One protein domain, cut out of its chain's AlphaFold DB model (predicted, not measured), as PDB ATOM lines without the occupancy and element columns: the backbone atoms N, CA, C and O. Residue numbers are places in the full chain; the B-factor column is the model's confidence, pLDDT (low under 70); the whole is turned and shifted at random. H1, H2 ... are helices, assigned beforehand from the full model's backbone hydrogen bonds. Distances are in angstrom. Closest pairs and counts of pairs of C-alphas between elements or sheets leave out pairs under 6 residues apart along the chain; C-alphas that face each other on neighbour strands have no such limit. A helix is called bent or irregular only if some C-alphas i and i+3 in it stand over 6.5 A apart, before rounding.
ATOM      1  N   SER A  20      19.406 292.963  63.077       84.50
ATOM      2  CA  SER A  20      19.440 293.065  61.616       84.50
ATOM      3  C   SER A  20      19.333 294.507  61.109       84.50
ATOM      4  O   SER A  20      19.923 294.835  60.079       84.50
ATOM      5  N   THR A  21      18.628 295.393  61.823       87.00
ATOM      6  CA  THR A  21      18.601 296.821  61.486       87.00
ATOM      7  C   THR A  21      19.959 297.466  61.744       87.00
ATOM      8  O   THR A  21      20.403 298.273  60.930       87.00
ATOM      9  N   VAL A  22      20.641 297.090  62.831       89.12
ATOM     10  CA  VAL A  22      21.989 297.589  63.152       89.12
ATOM     11  C   VAL A  22      22.974 297.214  62.044       89.12
ATOM     12  O   VAL A  22      23.669 298.088  61.523       89.12
ATOM     13  N   ASP A  23      22.965 295.948  61.619       87.81
ATOM     14  CA  ASP A  23      23.826 295.457  60.537       87.81
ATOM     15  C   ASP A  23      23.576 296.213  59.222       87.81
ATOM     16  O   ASP A  23      24.519 296.627  58.540       87.81
ATOM     17  N   ILE A  24      22.300 296.447  58.880       88.06
ATOM     18  CA  ILE A  24      21.918 297.210  57.684       88.06
ATOM     19  C   ILE A  24      22.420 298.652  57.771       88.06
ATOM     20  O   ILE A  24      22.993 299.147  56.803       88.06
ATOM     21  N   VAL A  25      22.224 299.336  58.900       90.50
ATOM     22  CA  VAL A  25      22.667 300.729  59.075       90.50
ATOM     23  C   VAL A  25      24.183 300.835  58.917       90.50
ATOM     24  O   VAL A  25      24.656 301.705  58.182       90.50
ATOM     25  N   TYR A  26      24.929 299.912  59.531       90.56
ATOM     26  CA  TYR A  26      26.390 299.888  59.467       90.56
ATOM     27  C   TYR A  26      26.912 299.715  58.034       90.56
ATOM     28  O   TYR A  26      27.872 300.370  57.633       90.56
ATOM     29  N   GLN A  27      26.256 298.870  57.235       88.94
ATOM     30  CA  GLN A  27      26.646 298.625  55.843       88.94
ATOM     31  C   GLN A  27      26.156 299.714  54.881       88.94
ATOM     32  O   GLN A  27      26.804 299.986  53.868       88.94
ATOM     33  N   PHE A  28      25.002 300.326  55.157       88.62
ATOM     34  CA  PHE A  28      24.288 301.132  54.170       88.62
ATOM     35  C   PHE A  28      24.516 302.643  54.295       88.62
ATOM     36  O   PHE A  28      24.568 303.330  53.273       88.62
ATOM     37  N   LEU A  29      24.709 303.174  55.507       91.69
ATOM     38  CA  LEU A  29      25.055 304.590  55.696       91.69
ATOM     39  C   LEU A  29      26.311 305.024  54.921       91.69
ATOM     40  O   LEU A  29      26.252 306.065  54.261       91.69
ATOM     41  N   PRO A  30      27.414 304.249  54.915       92.25
ATOM     42  CA  PRO A  30      28.589 304.578  54.114       92.25
ATOM     43  C   PRO A  30      28.284 304.762  52.622       92.25
ATOM     44  O   PRO A  30      28.810 305.671  51.980       92.25
ATOM     45  N   VAL A  31      27.398 303.923  52.073       90.75
ATOM     46  CA  VAL A  31      26.985 303.987  50.664       90.75
ATOM     47  C   VAL A  31      26.230 305.283  50.386       90.75
ATOM     48  O   VAL A  31      26.482 305.922  49.369       90.75
ATOM     49  N   LEU A  32      25.338 305.706  51.288       91.69
ATOM     50  CA  LEU A  32      24.609 306.971  51.146       91.69
ATOM     51  C   LEU A  32      25.555 308.177  51.185       91.69
ATOM     52  O   LEU A  32      25.476 309.036  50.309       91.69
ATOM     53  N   ILE A  33      26.482 308.208  52.146       92.38
ATOM     54  CA  ILE A  33      27.466 309.294  52.284       92.38
ATOM     55  C   ILE A  33      28.330 309.403  51.024       92.38
ATOM     56  O   ILE A  33      28.511 310.493  50.484       92.38
ATOM     57  N   ALA A  34      28.815 308.274  50.505       93.06
ATOM     58  CA  ALA A  34      29.609 308.255  49.280       93.06
ATOM     59  C   ALA A  34      28.818 308.670  48.024       93.06
ATOM     60  O   ALA A  34      29.406 309.155  47.064       93.06
ATOM     61  N   ASN A  35      27.488 308.532  48.045       89.50
ATOM     62  CA  ASN A  35      26.586 309.032  47.002       89.50
ATOM     63  C   ASN A  35      26.148 310.497  47.238       89.50
ATOM     64  O   ASN A  35      25.191 310.958  46.621       89.50
ATOM     65  N   GLY A  36      26.817 311.235  48.131       91.38
ATOM     66  CA  GLY A  36      26.561 312.662  48.362       91.38
ATOM     67  C   GLY A  36      25.355 312.965  49.254       91.38
ATOM     68  O   GLY A  36      24.937 314.118  49.350       91.38
ATOM     69  N   TYR A  37      24.782 311.961  49.922       93.12
ATOM     70  CA  TYR A  37      23.720 312.196  50.896       93.12
ATOM     71  C   TYR A  37      24.295 312.686  52.224       93.12
ATOM     72  O   TYR A  37      25.258 312.134  52.755       93.12
ATOM     73  N   HIS A  38      23.622 313.668  52.814       94.19
ATOM     74  CA  HIS A  38      23.904 314.148  54.162       94.19
ATOM     75  C   HIS A  38      22.898 313.550  55.145       94.19
ATOM     76  O   HIS A  38      21.687 313.660  54.949       94.19
ATOM     77  N   MET A  39      23.397 312.924  56.211       93.00
ATOM     78  CA  MET A  39      22.549 312.437  57.296       93.00
ATOM     79  C   MET A  39      22.228 313.598  58.229       93.00
ATOM     80  O   MET A  39      23.120 314.169  58.853       93.00
ATOM     81  N   VAL A  40      20.953 313.957  58.299       93.31
ATOM     82  CA  VAL A  40      20.466 315.104  59.065       93.31
ATOM     83  C   VAL A  40      19.308 314.679  59.958       93.31
ATOM     84  O   VAL A  40      18.639 313.677  59.705       93.31
ATOM     85  N   THR A  41      19.052 315.445  61.016       93.12
ATOM     86  CA  THR A  41      17.840 315.256  61.818       93.12
ATOM     87  C   THR A  41      16.610 315.703  61.026       93.12
ATOM     88  O   THR A  41      16.705 316.538  60.124       93.12
ATOM     89  N   VAL A  42      15.428 315.202  61.396       89.50
ATOM     90  CA  VAL A  42      14.162 315.629  60.773       89.50
ATOM     91  C   VAL A  42      13.948 317.140  60.925       89.50
ATOM     92  O   VAL A  42      13.530 317.793  59.976       89.50
ATOM     93  N   SER A  43      14.298 317.717  62.079       85.62
ATOM     94  CA  SER A  43      14.209 319.164  62.312       85.62
ATOM     95  C   SER A  43      15.128 319.964  61.389       85.62
ATOM     96  O   SER A  43      14.719 320.999  60.878       85.62
ATOM     97  N   HIS A  44      16.345 319.478  61.132       90.94
ATOM     98  CA  HIS A  44      17.252 320.130  60.187       90.94
ATOM     99  C   HIS A  44      16.721 320.040  58.752       90.94
ATOM    100  O   HIS A  44      16.764 321.024  58.022       90.94
ATOM    101  N   LEU A  45      16.204 318.875  58.353       89.19
ATOM    102  CA  LEU A  45      15.656 318.666  57.012       89.19
ATOM    103  C   LEU A  45      14.431 319.553  56.733       89.19
ATOM    104  O   LEU A  45      14.232 319.985  55.600       89.19
ATOM    105  N   LEU A  46      13.602 319.794  57.750       85.44
ATOM    106  CA  LEU A  46      12.335 320.508  57.608       85.44
ATOM    107  C   LEU A  46      12.376 321.999  57.904       85.44
ATOM    108  O   LEU A  46      11.524 322.723  57.390       85.44
ATOM    109  N   GLY A  47      13.289 322.432  58.770       87.25
ATOM    110  CA  GLY A  47      13.207 323.746  59.397       87.25
ATOM    111  C   GLY A  47      11.964 323.902  60.282       87.25
ATOM    112  O   GLY A  47      11.365 322.924  60.745       87.25
ATOM    113  N   ASP A  48      11.583 325.154  60.522       85.19
ATOM    114  CA  ASP A  48      10.435 325.491  61.359       85.19
ATOM    115  C   ASP A  48       9.111 325.076  60.711       85.19
ATOM    116  O   ASP A  48       8.855 325.305  59.525       85.19
ATOM    117  N   ARG A  49       8.219 324.500  61.521       76.19
ATOM    118  CA  ARG A  49       6.876 324.093  61.101       76.19
ATOM    119  C   ARG A  49       5.819 324.609  62.056       76.19
ATOM    120  O   ARG A  49       5.976 324.543  63.271       76.19
ATOM    121  N   ALA A  50       4.696 325.044  61.490       78.81
ATOM    122  CA  ALA A  50       3.518 325.357  62.282       78.81
ATOM    123  C   ALA A  50       2.960 324.077  62.946       78.81
ATOM    124  O   ALA A  50       2.939 323.012  62.307       78.81
ATOM    125  N   PRO A  51       2.482 324.155  64.200       80.25
ATOM    126  CA  PRO A  51       1.749 323.065  64.835       80.25
ATOM    127  C   PRO A  51       0.557 322.603  63.986       80.25
ATOM    128  O   PRO A  51      -0.090 323.405  63.317       80.25
ATOM    129  N   GLY A  52       0.266 321.299  64.008       77.38
ATOM    130  CA  GLY A  52      -0.821 320.703  63.218       77.38
ATOM    131  C   GLY A  52      -0.485 320.447  61.743       77.38
ATOM    132  O   GLY A  52      -1.357 320.019  60.991       77.38
ATOM    133  N   THR A  53       0.759 320.674  61.311       68.50
ATOM    134  CA  THR A  53       1.188 320.364  59.939       68.50
ATOM    135  C   THR A  53       1.688 318.922  59.810       68.50
ATOM    136  O   THR A  53       2.491 318.452  60.613       68.50
ATOM    137  N   SER A  54       1.267 318.224  58.753       70.50
ATOM    138  CA  SER A  54       1.735 316.865  58.448       70.50
ATOM    139  C   SER A  54       3.034 316.886  57.653       70.50
ATOM    140  O   SER A  54       3.159 317.636  56.679       70.50
ATOM    141  N   TYR A  55       3.997 316.048  58.035       68.25
ATOM    142  CA  TYR A  55       5.201 315.797  57.251       68.25
ATOM    143  C   TYR A  55       5.326 314.313  56.925       68.25
ATOM    144  O   TYR A  55       5.396 313.481  57.823       68.25
ATOM    145  N   GLY A  56       5.357 314.005  55.632       64.44
ATOM    146  CA  GLY A  56       5.462 312.642  55.126       64.44
ATOM    147  C   GLY A  56       4.459 312.379  54.006       64.44
ATOM    148  O   GLY A  56       3.294 312.751  54.106       64.44
ATOM    149  N   GLY A  57       4.940 311.753  52.936       55.09
ATOM    150  CA  GLY A  57       4.193 311.337  51.748       55.09
ATOM    151  C   GLY A  57       5.129 310.532  50.841       55.09
ATOM    152  O   GLY A  57       6.346 310.721  50.903       55.09
ATOM    153  N   ARG A  58       4.600 309.616  50.019       50.88
ATOM    154  CA  ARG A  58       5.426 308.791  49.104       50.88
ATOM    155  C   ARG A  58       6.012 309.626  47.951       50.88
ATOM    156  O   ARG A  58       6.874 309.154  47.214       50.88
ATOM    157  N   GLU A  59       5.535 310.858  47.812       51.38
ATOM    158  CA  GLU A  59       5.783 311.789  46.713       51.38
ATOM    159  C   GLU A  59       6.852 312.873  46.969       51.38
ATOM    160  O   GLU A  59       7.091 313.699  46.092       51.38
ATOM    161  N   ASN A  60       7.565 312.871  48.100       47.22
ATOM    162  CA  ASN A  60       8.614 313.873  48.337       47.22
ATOM    163  C   ASN A  60       9.927 313.515  47.609       47.22
ATOM    164  O   ASN A  60      10.731 312.738  48.115       47.22
ATOM    165  N   GLY A  61      10.148 314.089  46.421       46.56
ATOM    166  CA  GLY A  61      11.475 314.190  45.791       46.56
ATOM    167  C   GLY A  61      11.553 313.761  44.312       46.56
ATOM    168  O   GLY A  61      10.654 313.053  43.832       46.56
ATOM    169  N   PRO A  62      12.633 314.160  43.598       42.50
ATOM    170  CA  PRO A  62      12.876 313.833  42.185       42.50
ATOM    171  C   PRO A  62      12.841 312.311  41.904       42.50
ATOM    172  O   PRO A  62      12.767 311.508  42.843       42.50
ATOM    173  N   PRO A  63      12.800 311.868  40.631       50.78
ATOM    174  CA  PRO A  63      12.651 310.453  40.288       50.78
ATOM    175  C   PRO A  63      13.685 309.539  40.967       50.78
ATOM    176  O   PRO A  63      14.811 309.918  41.258       50.78
ATOM    177  N   VAL A  64      13.249 308.308  41.239       56.38
ATOM    178  CA  VAL A  64      14.061 307.219  41.800       56.38
ATOM    179  C   VAL A  64      15.217 306.889  40.840       56.38
ATOM    180  O   VAL A  64      14.976 306.900  39.634       56.38
ATOM    181  N   ASN A  65      16.394 306.526  41.384       59.34
ATOM    182  CA  ASN A  65      17.623 306.005  40.732       59.34
ATOM    183  C   ASN A  65      18.882 306.902  40.781       59.34
ATOM    184  O   ASN A  65      19.837 306.628  40.065       59.34
ATOM    185  N   ASP A  66      18.953 307.901  41.665       60.88
ATOM    186  CA  ASP A  66      20.190 308.692  41.844       60.88
ATOM    187  C   ASP A  66      21.341 307.917  42.520       60.88
ATOM    188  O   ASP A  66      22.493 308.351  42.494       60.88
ATOM    189  N   ILE A  67      21.053 306.769  43.143       54.41
ATOM    190  CA  ILE A  67      22.063 305.951  43.824       54.41
ATOM    191  C   ILE A  67      22.762 305.059  42.797       54.41
ATOM    192  O   ILE A  67      22.143 304.152  42.236       54.41
ATOM    193  N   HIS A  68      24.063 305.279  42.614       69.31
ATOM    194  CA  HIS A  68      24.905 304.503  41.710       69.31
ATOM    195  C   HIS A  68      25.792 303.533  42.498       69.31
ATOM    196  O   HIS A  68      26.192 303.798  43.637       69.31
ATOM    197  N   ASP A  69      26.100 302.382  41.900       71.06
ATOM    198  CA  ASP A  69      27.076 301.465  42.481       71.06
ATOM    199  C   ASP A  69      28.478 302.080  42.412       71.06
ATOM    200  O   ASP A  69      28.923 302.558  41.369       71.06
ATOM    201  N   ILE A  70      29.173 302.042  43.545       75.00
ATOM    202  CA  ILE A  70      30.527 302.566  43.717       75.00
ATOM    203  C   ILE A  70      31.460 301.451  44.204       75.00
ATOM    204  O   ILE A  70      31.028 300.582  44.972       75.00
ATOM    205  N   PRO A  71      32.741 301.445  43.789       79.94
ATOM    206  CA  PRO A  71      33.717 300.474  44.268       79.94
ATOM    207  C   PRO A  71      33.853 300.509  45.801       79.94
ATOM    208  O   PRO A  71      33.918 301.601  46.367       79.94
ATOM    209  N   PRO A  72      34.003 299.354  46.486       75.12
ATOM    210  CA  PRO A  72      34.120 299.304  47.948       75.12
ATOM    211  C   PRO A  72      35.227 300.194  48.526       75.12
ATOM    212  O   PRO A  72      35.075 300.746  49.607       75.12
ATOM    213  N   ALA A  73      36.321 300.383  47.783       80.31
ATOM    214  CA  ALA A  73      37.443 301.233  48.184       80.31
ATOM    215  C   ALA A  73      37.100 302.735  48.273       80.31
ATOM    216  O   ALA A  73      37.879 303.500  48.832       80.31
ATOM    217  N   GLN A  74      35.966 303.164  47.711       78.19
ATOM    218  CA  GLN A  74      35.509 304.559  47.713       78.19
ATOM    219  C   GLN A  74      34.456 304.833  48.795       78.19
ATOM    220  O   GLN A  74      33.987 305.960  48.935       78.19
TER     221      GLN A  74
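What this domain is: This is residues 20 to 74 of the 104 residues of the protein "Bifunctional xylanase/deacetylase" of Mycobacteroides abscessus subsp. abscessus (UniProt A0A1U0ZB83). There is little regular structure here: one helix, H1, whose residues 20 to 28 stand free, is joined by a short link to a one-turn helix, H2, and a long unnamed stretch, residues 47 to 74, swings out from H2 and folds back past the residue 34 end of H1 as a wide, open loop. The printed part has 55 residues with two named helices, H1 then H2, and no named strand; the class is all helix, with only 20 residues in named elements. It is only just loose, close to extended, with a radius of gyration of the C-alphas of 14.7 A, and spans 45 by 27 by 19 A.

How they stand to each other: H1, residues 20 to 34, is neither bent nor irregular, but only just: C-alphas 27 and 30 are 6.5 A apart. H1 and H2, residues 42 to 46, are apart. In H2 the O i to N i+4 pair is within hydrogen-bond range; in H1, 9 of 11 are. Residues 20 to 28 of H1, 47 to 54 and 56 to 65 stand free.

Where its parts are: H1 runs 22.1 A from C-alpha 20 at (19.440, 293.065, 61.616) to C-alpha 34. H2 spans 6.1 A, ending at C-alpha 46, (12.335, 320.508, 57.608).

The domain as a whole: The C-alphas of Gly 52 and Ala 73, the two farthest apart, are 45.5 A apart. The printed part has no cut, and the H1 to H2 link is short. Residues 53 and 55 to 68 have pLDDT under 70.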